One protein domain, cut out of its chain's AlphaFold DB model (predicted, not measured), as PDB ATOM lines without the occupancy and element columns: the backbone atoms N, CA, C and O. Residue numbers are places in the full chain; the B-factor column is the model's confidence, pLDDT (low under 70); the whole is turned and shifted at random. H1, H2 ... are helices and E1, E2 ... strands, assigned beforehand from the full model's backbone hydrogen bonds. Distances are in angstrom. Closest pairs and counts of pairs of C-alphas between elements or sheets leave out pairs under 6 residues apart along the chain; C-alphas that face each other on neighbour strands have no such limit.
ATOM      1  N   ILE A 120     -43.678 -51.107 -48.306       85.44
ATOM      2  CA  ILE A 120     -43.005 -51.951 -47.319       85.44
ATOM      3  C   ILE A 120     -43.201 -51.399 -45.914       85.44
ATOM      4  O   ILE A 120     -43.093 -50.200 -45.648       85.44
ATOM      5  N   ARG A 121     -43.427 -52.320 -44.969       90.50
ATOM      6  CA  ARG A 121     -43.778 -51.996 -43.578       90.50
ATOM      7  C   ARG A 121     -42.753 -52.548 -42.579       90.50
ATOM      8  O   ARG A 121     -43.046 -53.512 -41.858       90.50
ATOM      9  N   PRO A 122     -41.523 -51.993 -42.535       89.12
ATOM     10  CA  PRO A 122     -40.539 -52.332 -41.514       89.12
ATOM     11  C   PRO A 122     -41.121 -52.227 -40.103       89.12
ATOM     12  O   PRO A 122     -41.792 -51.261 -39.776       89.12
ATOM     13  N   LYS A 123     -40.837 -53.195 -39.227       90.25
ATOM     14  CA  LYS A 123     -41.296 -53.124 -37.831       90.25
ATOM     15  C   LYS A 123     -40.368 -52.251 -36.996       90.25
ATOM     16  O   LYS A 123     -39.147 -52.353 -37.119       90.25
ATOM     17  N   LEU A 124     -40.930 -51.486 -36.062       92.44
ATOM     18  CA  LEU A 124     -40.160 -50.773 -35.043       92.44
ATOM     19  C   LEU A 124     -39.180 -51.722 -34.324       92.44
ATOM     20  O   LEU A 124     -39.561 -52.789 -33.840       92.44
ATOM     21  N   GLY A 125     -37.907 -51.333 -34.263       93.44
ATOM     22  CA  GLY A 125     -36.811 -52.121 -33.694       93.44
ATOM     23  C   GLY A 125     -36.190 -53.153 -34.643       93.44
ATOM     24  O   GLY A 125     -35.165 -53.742 -34.294       93.44
ATOM     25  N   ALA A 126     -36.753 -53.374 -35.836       94.06
ATOM     26  CA  ALA A 126     -36.157 -54.257 -36.834       94.06
ATOM     27  C   ALA A 126     -34.923 -53.611 -37.474       94.06
ATOM     28  O   ALA A 126     -34.866 -52.399 -37.673       94.06
ATOM     29  N   THR A 127     -33.932 -54.436 -37.811       96.62
ATOM     30  CA  THR A 127     -32.821 -54.035 -38.685       96.62
ATOM     31  C   THR A 127     -33.198 -54.382 -40.117       96.62
ATOM     32  O   THR A 127     -33.439 -55.556 -40.390       96.62
ATOM     33  N   VAL A 128     -33.252 -53.390 -41.004       94.25
ATOM     34  CA  VAL A 128     -33.786 -53.541 -42.367       94.25
ATOM     35  C   VAL A 128     -32.844 -52.984 -43.425       94.25
ATOM     36  O   VAL A 128     -32.038 -52.092 -43.144       94.25
ATOM     37  N   LYS A 129     -32.971 -53.502 -44.647       94.81
ATOM     38  CA  LYS A 129     -32.403 -52.949 -45.880       94.81
ATOM     39  C   LYS A 129     -33.547 -52.764 -46.882       94.81
ATOM     40  O   LYS A 129     -33.658 -53.555 -47.812       94.81
ATOM     41  N   PRO A 130     -34.367 -51.713 -46.724       90.69
ATOM     42  CA  PRO A 130     -35.704 -51.617 -47.317       90.69
ATOM     43  C   PRO A 130     -35.769 -51.994 -48.808       90.69
ATOM     44  O   PRO A 130     -36.496 -52.904 -49.181       90.69
ATOM     45  N   ILE A 131     -34.919 -51.385 -49.641       91.31
ATOM     46  CA  ILE A 131     -34.871 -51.635 -51.093       91.31
ATOM     47  C   ILE A 131     -34.426 -53.070 -51.422       91.31
ATOM     48  O   ILE A 131     -34.949 -53.705 -52.330       91.31
ATOM     49  N   LEU A 132     -33.440 -53.597 -50.697       89.69
ATOM     50  CA  LEU A 132     -32.915 -54.940 -50.951       89.69
ATOM     51  C   LEU A 132     -33.876 -56.022 -50.461       89.69
ATOM     52  O   LEU A 132     -33.998 -57.056 -51.112       89.69
ATOM     53  N   ASP A 133     -34.546 -55.773 -49.339       88.12
ATOM     54  CA  ASP A 133     -35.582 -56.645 -48.795       88.12
ATOM     55  C   ASP A 133     -36.780 -56.690 -49.762       88.12
ATOM     56  O   ASP A 133     -37.253 -57.775 -50.083       88.12
ATOM     57  N   ALA A 134     -37.165 -55.542 -50.330       86.94
ATOM     58  CA  ALA A 134     -38.188 -55.424 -51.368       86.94
ATOM     59  C   ALA A 134     -37.848 -56.238 -52.636       86.94
ATOM     60  O   ALA A 134     -38.658 -57.029 -53.117       86.94
ATOM     61  N   PHE A 135     -36.610 -56.142 -53.140       86.12
ATOM     62  CA  PHE A 135     -36.160 -56.994 -54.253       86.12
ATOM     63  C   PHE A 135     -36.089 -58.482 -53.889       86.12
ATOM     64  O   PHE A 135     -36.287 -59.333 -54.757       86.12
ATOM     65  N   ALA A 136     -35.771 -58.818 -52.637       84.25
ATOM     66  CA  ALA A 136     -35.747 -60.203 -52.182       84.25
ATOM     67  C   ALA A 136     -37.161 -60.800 -52.096       84.25
ATOM     68  O   ALA A 136     -37.330 -61.976 -52.415       84.25
ATOM     69  N   GLU A 137     -38.152 -59.993 -51.710       80.75
ATOM     70  CA  GLU A 137     -39.568 -60.364 -51.671       80.75
ATOM     71  C   GLU A 137     -40.147 -60.576 -53.072       80.75
ATOM     72  O   GLU A 137     -40.780 -61.603 -53.310       80.75
ATOM     73  N   ARG A 138     -39.812 -59.694 -54.029       76.12
ATOM     74  CA  ARG A 138     -40.100 -59.901 -55.462       76.12
ATOM     75  C   ARG A 138     -39.518 -61.219 -55.990       76.12
ATOM     76  O   ARG A 138     -40.061 -61.850 -56.891       76.12
ATOM     77  N   GLY A 139     -38.391 -61.645 -55.425       69.88
ATOM     78  CA  GLY A 139     -37.659 -62.826 -55.856       69.88
ATOM     79  C   GLY A 139     -36.731 -62.562 -57.047       69.88
ATOM     80  O   GLY A 139     -36.688 -61.488 -57.650       69.88
ATOM     81  N   GLY A 140     -35.920 -63.571 -57.370       73.69
ATOM     82  CA  GLY A 140     -34.873 -63.468 -58.388       73.69
ATOM     83  C   GLY A 140     -33.537 -62.959 -57.838       73.69
ATOM     84  O   GLY A 140     -33.242 -63.057 -56.648       73.69
ATOM     85  N   THR A 141     -32.671 -62.487 -58.736       74.44
ATOM     86  CA  THR A 141     -31.383 -61.900 -58.338       74.44
ATOM     87  C   THR A 141     -31.578 -60.417 -58.079       74.44
ATOM     88  O   THR A 141     -32.160 -59.722 -58.910       74.44
ATOM     89  N   VAL A 142     -31.061 -59.934 -56.951       78.88
ATOM     90  CA  VAL A 142     -31.050 -58.506 -56.629       78.88
ATOM     91  C   VAL A 142     -30.333 -57.740 -57.752       78.88
ATOM     92  O   VAL A 142     -29.180 -58.074 -58.056       78.88
ATOM     93  N   PRO A 143     -30.984 -56.747 -58.382       84.56
ATOM     94  CA  PRO A 143     -30.373 -55.979 -59.455       84.56
ATOM     95  C   PRO A 143     -29.306 -55.013 -58.922       84.56
ATOM     96  O   PRO A 143     -29.217 -54.724 -57.728       84.56
ATOM     97  N   GLU A 144     -28.487 -54.483 -59.828       89.56
ATOM     98  CA  GLU A 144     -27.578 -53.387 -59.499       89.56
ATOM     99  C   GLU A 144     -28.393 -52.099 -59.339       89.56
ATOM    100  O   GLU A 144     -28.996 -51.624 -60.303       89.56
ATOM    101  N   ILE A 145     -28.417 -51.535 -58.130       92.25
ATOM    102  CA  ILE A 145     -29.060 -50.242 -57.871       92.25
ATOM    103  C   ILE A 145     -28.188 -49.137 -58.460       92.25
ATOM    104  O   ILE A 145     -27.023 -48.991 -58.090       92.25
ATOM    105  N   VAL A 146     -28.761 -48.362 -59.376       93.81
ATOM    106  CA  VAL A 146     -28.082 -47.277 -60.095       93.81
ATOM    107  C   VAL A 146     -28.262 -45.957 -59.355       93.81
ATOM    108  O   VAL A 146     -27.300 -45.213 -59.165       93.81
ATOM    109  N   SER A 147     -29.488 -45.667 -58.916       93.25
ATOM    110  CA  SER A 147     -29.800 -44.458 -58.156       93.25
ATOM    111  C   SER A 147     -30.990 -44.651 -57.232       93.25
ATOM    112  O   SER A 147     -31.897 -45.428 -57.515       93.25
ATOM    113  N   VAL A 148     -30.983 -43.894 -56.136       95.31
ATOM    114  CA  VAL A 148     -32.123 -43.743 -55.232       95.31
ATOM    115  C   VAL A 148     -32.321 -42.256 -54.994       95.31
ATOM    116  O   VAL A 148     -31.384 -41.562 -54.575       95.31
ATOM    117  N   THR A 149     -33.519 -41.761 -55.272       91.94
ATOM    118  CA  THR A 149     -33.893 -40.361 -55.073       91.94
ATOM    119  C   THR A 149     -35.119 -40.261 -54.176       91.94
ATOM    120  O   THR A 149     -35.921 -41.184 -54.062       91.94
ATOM    121  N   MET A 150     -35.239 -39.130 -53.488       90.38
ATOM    122  CA  MET A 150     -36.345 -38.833 -52.588       90.38
ATOM    123  C   MET A 150     -36.709 -37.367 -52.792       90.38
ATOM    124  O   MET A 150     -35.905 -36.477 -52.517       90.38
ATOM    125  N   SER A 151     -37.899 -37.111 -53.333       84.31
ATOM    126  CA  SER A 151     -38.404 -35.745 -53.481       84.31
ATOM    127  C   SER A 151     -38.994 -35.272 -52.155       84.31
ATOM    128  O   SER A 151     -39.598 -36.059 -51.435       84.31
ATOM    129  N   GLY A 152     -38.793 -34.004 -51.792       79.38
ATOM    130  CA  GLY A 152     -39.400 -33.417 -50.588       79.38
ATOM    131  C   GLY A 152     -38.886 -33.946 -49.239       79.38
ATOM    132  O   GLY A 152     -39.396 -33.526 -48.205       79.38
ATOM    133  N   GLY A 153     -37.869 -34.815 -49.224       83.75
ATOM    134  CA  GLY A 153     -37.341 -35.439 -48.010       83.75
ATOM    135  C   GLY A 153     -35.881 -35.864 -48.149       83.75
ATOM    136  O   GLY A 153     -35.337 -35.958 -49.245       83.75
ATOM    137  N   THR A 154     -35.221 -36.086 -47.012       93.50
ATOM    138  CA  THR A 154     -33.851 -36.641 -46.954       93.50
ATOM    139  C   THR A 154     -33.694 -37.681 -45.843       93.50
ATOM    140  O   THR A 154     -32.578 -38.111 -45.542       93.50
ATOM    141  N   TRP A 155     -34.803 -38.082 -45.214       95.94
ATOM    142  CA  TRP A 155     -34.790 -39.013 -44.096       95.94
ATOM    143  C   TRP A 155     -34.287 -40.378 -44.568       95.94
ATOM    144  O   TRP A 155     -34.748 -40.897 -45.578       95.94
ATOM    145  N   ARG A 156     -33.264 -40.927 -43.901       95.88
ATOM    146  CA  ARG A 156     -32.582 -42.187 -44.274       95.88
ATOM    147  C   ARG A 156     -32.060 -42.279 -45.715       95.88
ATOM    148  O   ARG A 156     -31.586 -43.339 -46.119       95.88
ATOM    149  N   LEU A 157     -32.077 -41.193 -46.496       95.38
ATOM    150  CA  LEU A 157     -31.698 -41.226 -47.912       95.38
ATOM    151  C   LEU A 157     -30.246 -41.685 -48.102       95.38
ATOM    152  O   LEU A 157     -29.953 -42.424 -49.037       95.38
ATOM    153  N   THR A 158     -29.347 -41.296 -47.191       96.31
ATOM    154  CA  THR A 158     -27.942 -41.734 -47.230       96.31
ATOM    155  C   THR A 158     -27.831 -43.247 -47.057       96.31
ATOM    156  O   THR A 158     -27.120 -43.903 -47.818       96.31
ATOM    157  N   GLU A 159     -28.545 -43.820 -46.087       96.19
ATOM    158  CA  GLU A 159     -28.543 -45.260 -45.849       96.19
ATOM    159  C   GLU A 159     -29.180 -46.043 -47.003       96.19
ATOM    160  O   GLU A 159     -28.652 -47.089 -47.390       96.19
ATOM    161  N   LEU A 160     -30.270 -45.522 -47.580       95.25
ATOM    162  CA  LEU A 160     -30.956 -46.115 -48.732       95.25
ATOM    163  C   LEU A 160     -30.063 -46.119 -49.979       95.25
ATOM    164  O   LEU A 160     -29.906 -47.160 -50.612       95.25
ATOM    165  N   GLN A 161     -29.403 -44.997 -50.285       95.31
ATOM    166  CA  GLN A 161     -28.445 -44.893 -51.393       95.31
ATOM    167  C   GLN A 161     -27.236 -45.816 -51.216       95.31
ATOM    168  O   GLN A 161     -26.728 -46.370 -52.187       95.31
ATOM    169  N   ALA A 162     -26.771 -45.997 -49.979       93.31
ATOM    170  CA  ALA A 162     -25.646 -46.873 -49.679       93.31
ATOM    171  C   ALA A 162     -26.035 -48.363 -49.588       93.31
ATOM    172  O   ALA A 162     -25.151 -49.212 -49.436       93.31
ATOM    173  N   GLY A 163     -27.331 -48.704 -49.620       92.56
ATOM    174  CA  GLY A 163     -27.819 -50.067 -49.371       92.56
ATOM    175  C   GLY A 163     -27.444 -50.596 -47.977       92.56
ATOM    176  O   GLY A 163     -27.301 -51.810 -47.767       92.56
ATOM    177  N   THR A 164     -27.211 -49.693 -47.019       94.56
ATOM    178  CA  THR A 164     -26.769 -50.040 -45.665       94.56
ATOM    179  C   THR A 164     -27.957 -50.347 -44.773       94.56
ATOM    180  O   THR A 164     -28.976 -49.666 -44.825       94.56
ATOM    181  N   ALA A 165     -27.803 -51.358 -43.917       96.00
ATOM    182  CA  ALA A 165     -28.839 -51.680 -42.951       96.00
ATOM    183  C   ALA A 165     -28.933 -50.607 -41.863       96.00
ATOM    184  O   ALA A 165     -27.907 -50.113 -41.390       96.00
ATOM    185  N   PHE A 166     -30.150 -50.325 -41.410       96.56
ATOM    186  CA  PHE A 166     -30.401 -49.474 -40.251       96.56
ATOM    187  C   PHE A 166     -31.492 -50.073 -39.363       96.56
ATOM    188  O   PHE A 166     -32.271 -50.922 -39.793       96.56
ATOM    189  N   VAL A 167     -31.516 -49.650 -38.099       96.56
ATOM    190  CA  VAL A 167     -32.567 -50.029 -37.148       96.56
ATOM    191  C   VAL A 167     -33.705 -49.025 -37.255       96.56
ATOM    192  O   VAL A 167     -33.452 -47.822 -37.160       96.56
ATOM    193  N   VAL A 168     -34.934 -49.516 -37.404       95.75
ATOM    194  CA  VAL A 168     -36.145 -48.691 -37.329       95.75
ATOM    195  C   VAL A 168     -36.341 -48.244 -35.885       95.75
ATOM    196  O   VAL A 168     -36.424 -49.062 -34.968       95.75
ATOM    197  N   THR A 169     -36.410 -46.941 -35.669       96.19
ATOM    198  CA  THR A 169     -36.569 -46.304 -34.361       96.19
ATOM    199  C   THR A 169     -37.868 -45.511 -34.299       96.19
ATOM    200  O   THR A 169     -38.505 -45.261 -35.314       96.19
ATOM    201  N   GLN A 170     -38.248 -45.056 -33.102       95.88
ATOM    202  CA  GLN A 170     -39.433 -44.211 -32.946       95.88
ATOM    203  C   GLN A 170     -39.310 -42.896 -33.736       95.88
ATOM    204  O   GLN A 170     -40.301 -42.385 -34.237       95.88
ATOM    205  N   ALA A 171     -38.087 -42.382 -33.914       95.81
ATOM    206  CA  ALA A 171     -37.859 -41.212 -34.758       95.81
ATOM    207  C   ALA A 171     -38.262 -41.476 -36.216       95.81
ATOM    208  O   ALA A 171     -38.761 -40.572 -36.873       95.81
ATOM    209  N   ASP A 172     -38.104 -42.711 -36.701       95.06
ATOM    210  CA  ASP A 172     -38.560 -43.097 -38.034       95.06
ATOM    211  C   ASP A 172     -40.099 -43.147 -38.106       95.06
ATOM    212  O   ASP A 172     -40.649 -42.775 -39.133       95.06
ATOM    213  N   CYS A 173     -40.815 -43.484 -37.024       91.50
ATOM    214  CA  CYS A 173     -42.282 -43.361 -36.984       91.50
ATOM    215  C   CYS A 173     -42.764 -41.900 -37.001       91.50
ATOM    216  O   CYS A 173     -43.791 -41.592 -37.594       91.50
ATOM    217  N   ASP A 174     -42.065 -41.020 -36.280       93.06
ATOM    218  CA  ASP A 174     -42.590 -39.700 -35.908       93.06
ATOM    219  C   ASP A 174     -42.107 -38.575 -36.833       93.06
ATOM    220  O   ASP A 174     -42.580 -37.438 -36.735       93.06
ATOM    221  N   HIS A 175     -41.132 -38.850 -37.704       93.38
ATOM    222  CA  HIS A 175     -40.600 -37.836 -38.603       93.38
ATOM    223  C   HIS A 175     -41.651 -37.396 -39.632       93.38
ATOM    224  O   HIS A 175     -42.523 -38.164 -40.038       93.38
ATOM    225  N   ALA A 176     -41.548 -36.146 -40.081       91.62
ATOM    226  CA  ALA A 176     -42.340 -35.645 -41.196       91.62
ATOM    227  C   ALA A 176     -41.757 -36.191 -42.508       91.62
ATOM    228  O   ALA A 176     -40.831 -35.595 -43.062       91.62
ATOM    229  N   GLY A 177     -42.262 -37.345 -42.942       89.12
ATOM    230  CA  GLY A 177     -41.885 -37.955 -44.210       89.12
ATOM    231  C   GLY A 177     -42.454 -37.195 -45.401       89.12
ATOM    232  O   GLY A 177     -43.331 -36.334 -45.256       89.12
ATOM    233  N   ASN A 178     -41.943 -37.489 -46.594       84.62
ATOM    234  CA  ASN A 178     -42.341 -36.762 -47.805       84.62
ATOM    235  C   ASN A 178     -43.755 -37.106 -48.319       84.62
ATOM    236  O   ASN A 178     -44.297 -36.357 -49.132       84.62
ATOM    237  N   ARG A 179     -44.365 -38.198 -47.835       86.19
ATOM    238  CA  ARG A 179     -45.769 -38.559 -48.105       86.19
ATOM    239  C   ARG A 179     -46.653 -38.270 -46.903       86.19
ATOM    240  O   ARG A 179     -47.699 -37.640 -47.039       86.19
ATOM    241  N   SER A 180     -46.233 -38.721 -45.726       86.31
ATOM    242  CA  SER A 180     -46.915 -38.465 -44.458       86.31
ATOM    243  C   SER A 180     -45.956 -38.669 -43.288       86.31
ATOM    244  O   SER A 180     -44.831 -39.132 -43.460       86.31
ATOM    245  N   THR A 181     -46.402 -38.369 -42.068       89.19
ATOM    246  CA  THR A 181     -45.643 -38.725 -40.863       89.19
ATOM    247  C   THR A 181     -45.292 -40.215 -40.876       89.19
ATOM    248  O   THR A 181     -46.176 -41.046 -41.087       89.19
ATOM    249  N   GLY A 182     -44.010 -40.539 -40.702       89.38
ATOM    250  CA  GLY A 182     -43.513 -41.914 -40.688       89.38
ATOM    251  C   GLY A 182     -43.567 -42.657 -42.025       89.38
ATOM    252  O   GLY A 182     -43.443 -43.886 -42.025       89.38
ATOM    253  N   ARG A 183     -43.766 -41.949 -43.146       91.50
ATOM    254  CA  ARG A 183     -43.830 -42.538 -44.490       91.50
ATOM    255  C   ARG A 183     -43.060 -41.708 -45.511       91.50
ATOM    256  O   ARG A 183     -43.393 -40.545 -45.750       91.50
ATOM    257  N   ASP A 184     -42.121 -42.363 -46.181       90.06
ATOM    258  CA  ASP A 184     -41.365 -41.792 -47.293       90.06
ATOM    259  C   ASP A 184     -41.584 -42.589 -48.580       90.06
ATOM    260  O   ASP A 184     -41.524 -43.814 -48.556       90.06
ATOM    261  N   ARG A 185     -41.761 -41.892 -49.704       89.56
ATOM    262  CA  ARG A 185     -41.643 -42.428 -51.064       89.56
ATOM    263  C   ARG A 185     -40.239 -42.180 -51.585       89.56
ATOM    264  O   ARG A 185     -39.764 -41.038 -51.581       89.56
ATOM    265  N   VAL A 186     -39.587 -43.223 -52.078       90.69
ATOM    266  CA  VAL A 186     -38.349 -43.103 -52.855       90.69
ATOM    267  C   VAL A 186     -38.566 -43.589 -54.272       90.69
ATOM    268  O   VAL A 186     -39.395 -44.457 -54.493       90.69
ATOM    269  N   VAL A 187     -37.799 -43.055 -55.216       89.56
ATOM    270  CA  VAL A 187     -37.700 -43.601 -56.571       89.56
ATOM    271  C   VAL A 187     -36.370 -44.330 -56.679       89.56
ATOM    272  O   VAL A 187     -35.305 -43.770 -56.393       89.56
ATOM    273  N   VAL A 188     -36.435 -45.599 -57.055       91.12
ATOM    274  CA  VAL A 188     -35.298 -46.497 -57.206       91.12
ATOM    275  C   VAL A 188     -35.123 -46.781 -58.687       91.12
ATOM    276  O   VAL A 188     -36.031 -47.264 -59.348       91.12
ATOM    277  N   THR A 189     -33.926 -46.532 -59.202       91.50
ATOM    278  CA  THR A 189     -33.538 -46.936 -60.552       91.50
ATOM    279  C   THR A 189     -32.527 -48.061 -60.446       91.50
ATOM    280  O   THR A 189     -31.521 -47.942 -59.736       91.50
ATOM    281  N   TRP A 190     -32.758 -49.150 -61.165       91.69
ATOM    282  CA  TRP A 190     -31.893 -50.323 -61.153       91.69
ATOM    283  C   TRP A 190     -31.621 -50.835 -62.559       91.69
ATOM    284  O   TRP A 190     -32.300 -50.496 -63.527       91.69
ATOM    285  N   LYS A 191     -30.593 -51.673 -62.666       90.38
ATOM    286  CA  LYS A 191     -30.203 -52.322 -63.909       90.38
ATOM    287  C   LYS A 191     -30.654 -53.776 -63.922       90.38
ATOM    288  O   LYS A 191     -30.273 -54.568 -63.059       90.38
ATOM    289  N   ASN A 192     -31.436 -54.129 -64.931       83.62
ATOM    290  CA  ASN A 192     -31.927 -55.480 -65.153       83.62
ATOM    291  C   ASN A 192     -30.820 -56.401 -65.689       83.62
ATOM    292  O   ASN A 192     -29.773 -55.960 -66.178       83.62
ATOM    293  N   ALA A 193     -31.065 -57.713 -65.655       83.25
ATOM    294  CA  ALA A 193     -30.115 -58.714 -66.149       83.25
ATOM    295  C   ALA A 193     -29.750 -58.516 -67.637       83.25
ATOM    296  O   ALA A 193     -28.602 -58.723 -68.030       83.25
ATOM    297  N   ASN A 194     -30.699 -58.041 -68.448       83.94
ATOM    298  CA  ASN A 194     -30.517 -57.686 -69.862       83.94
ATOM    299  C   ASN A 194     -29.773 -56.346 -70.085       83.94
ATOM    300  O   ASN A 194     -29.649 -55.906 -71.225       83.94
ATOM    301  N   GLN A 195     -29.266 -55.715 -69.021       83.69
ATOM    302  CA  GLN A 195     -28.567 -54.426 -69.014       83.69
ATOM    303  C   GLN A 195     -29.437 -53.189 -69.297       83.69
ATOM    304  O   GLN A 195     -28.878 -52.091 -69.357       83.69
ATOM    305  N   THR A 196     -30.760 -53.323 -69.425       86.25
ATOM    306  CA  THR A 196     -31.662 -52.160 -69.443       86.25
ATOM    307  C   THR A 196     -31.816 -51.586 -68.039       86.25
ATOM    308  O   THR A 196     -31.527 -52.264 -67.050       86.25
ATOM    309  N   GLN A 197     -32.234 -50.325 -67.947       87.56
ATOM    310  CA  GLN A 197     -32.609 -49.716 -66.674       87.56
ATOM    311  C   GLN A 197     -34.125 -49.715 -66.531       87.56
ATOM    312  O   GLN A 197     -34.826 -49.487 -67.514       87.56
ATOM    313  N   SER A 198     -34.581 -49.948 -65.309       86.31
ATOM    314  CA  SER A 198     -35.956 -49.721 -64.876       86.31
ATOM    315  C   SER A 198     -35.931 -48.744 -63.714       86.31
ATOM    316  O   SER A 198     -34.935 -48.663 -62.987       86.31
ATOM    317  N   SER A 199     -37.007 -47.985 -63.565       86.44
ATOM    318  CA  SER A 199     -37.197 -47.072 -62.452       86.44
ATOM    319  C   SER A 199     -38.607 -47.236 -61.939       86.44
ATOM    320  O   SER A 199     -39.523 -47.326 -62.743       86.44
ATOM    321  N   ASP A 200     -38.742 -47.256 -60.626       84.81
ATOM    322  CA  ASP A 200     -40.023 -47.423 -59.957       84.81
ATOM    323  C   ASP A 200     -39.943 -46.795 -58.568       84.81
ATOM    324  O   ASP A 200     -38.852 -46.479 -58.072       84.81
ATOM    325  N   HIS A 201     -41.086 -46.581 -57.944       86.75
ATOM    326  CA  HIS A 201     -41.182 -46.023 -56.618       86.75
ATOM    327  C   HIS A 201     -41.383 -47.102 -55.548       86.75
ATOM    328  O   HIS A 201     -41.764 -48.234 -55.806       86.75
ATOM    329  N   LEU A 202     -41.029 -46.753 -54.315       85.44
ATOM    330  CA  LEU A 202     -41.134 -47.615 -53.146       85.44
ATOM    331  C   LEU A 202     -41.540 -46.754 -51.955       85.44
ATOM    332  O   LEU A 202     -40.786 -45.864 -51.540       85.44
ATOM    333  N   ASP A 203     -42.709 -47.034 -51.394       87.69
ATOM    334  CA  ASP A 203     -43.164 -46.424 -50.155       87.69
ATOM    335  C   ASP A 203     -42.649 -47.214 -48.952       87.69
ATOM    336  O   ASP A 203     -42.779 -48.431 -48.851       87.69
ATOM    337  N   ILE A 204     -42.038 -46.501 -48.010       90.88
ATOM    338  CA  ILE A 204     -41.500 -47.052 -46.769       90.88
ATOM    339  C   ILE A 204     -42.336 -46.511 -45.621       90.88
ATOM    340  O   ILE A 204     -42.191 -45.352 -45.223       90.88
ATOM    341  N   ARG A 205     -43.199 -47.357 -45.060       93.62
ATOM    342  CA  ARG A 205     -44.027 -47.033 -43.897       93.62
ATOM    343  C   ARG A 205     -43.416 -47.645 -42.645       93.62
ATOM    344  O   ARG A 205     -43.575 -48.830 -42.367       93.62
ATOM    345  N   TYR A 206     -42.716 -46.833 -41.861       87.94
ATOM    346  CA  TYR A 206     -41.970 -47.334 -40.705       87.94
ATOM    347  C   TYR A 206     -42.874 -47.864 -39.589       87.94
ATOM    348  O   TYR A 206     -42.441 -48.719 -38.817       87.94
TER     349      TYR A 206
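What this domain is: This is residues 120 to 206 of the 210 residues of an uncharacterized protein of Deltaproteobacteria bacterium (UniProt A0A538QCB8). A long hairpin, E2 and E3, with the shorter E1 beside E2, makes a strongly twisted antiparallel sheet of order E1, E2, E3. Two small helices, H1 and H2, pack on the sheet, and H3 lies towards one end of the long axis, with the turn of the hairpin at the other. The printed part has 87 residues, running H1, E1, H2, H3, E2, E3; the class is mixed, with 43 residues in named elements, under half. It is compact, with a radius of gyration of the C-alphas of 12.7 A, yet elongated, spanning 40 by 25 by 18 A.

How they stand to each other: E2, residues 183 to 191, and E3, residues 197 to 205, form an antiparallel hairpin at 158 degrees, with N 188 and O 200 2.8 A apart. E1, residues 144 to 149, is antiparallel to E2 at 144 degrees; N 149 and O 187 are 2.9 A apart, within hydrogen-bond range. H2, residues 157 to 161, is only just over E1, with 3 of its 5 C-alphas, at a height over the sheet of 8.1 A; their closest C-alphas, of Val 148 and Gln 161, are 5.4 A apart. H1, residues 130 to 138, is at the sheet's level, at 1.9 A; its closest C-alpha pair with E3, Pro 130 and Ile 204, is 7.4 A apart. H3, residues 170 to 174, only grazes the sheet with residues 172 to 174; the closest C-alphas of H3 and E2, those of Cys 173 and Arg 183, are 7.7 A apart. H1 and H2 are close but not clearly touching, with C-alphas 131 and 160 7.2 A apart, while H1 and H3 are apart. In H1, H2 and H3 every O i to N i+4 pair is within hydrogen-bond range.

Where its parts are: H1 begins at C-alpha 130 (-35.704, -51.617, -47.317) and is 12.4 A long. E1 measures 15.1 A, H2 6.0 A, H3 6.3 A and E2 25.7 A. E3, 25.6 A, ends at C-alpha 205 (-44.027, -47.033, -43.897).

The domain as a whole: The C-alphas farthest apart, of Gln 170 and Asn 194, are 40.3 A apart. The printed part has no cut, and no link is long. Mean pLDDT of the printed part is 89.6; residue 139 is under 70.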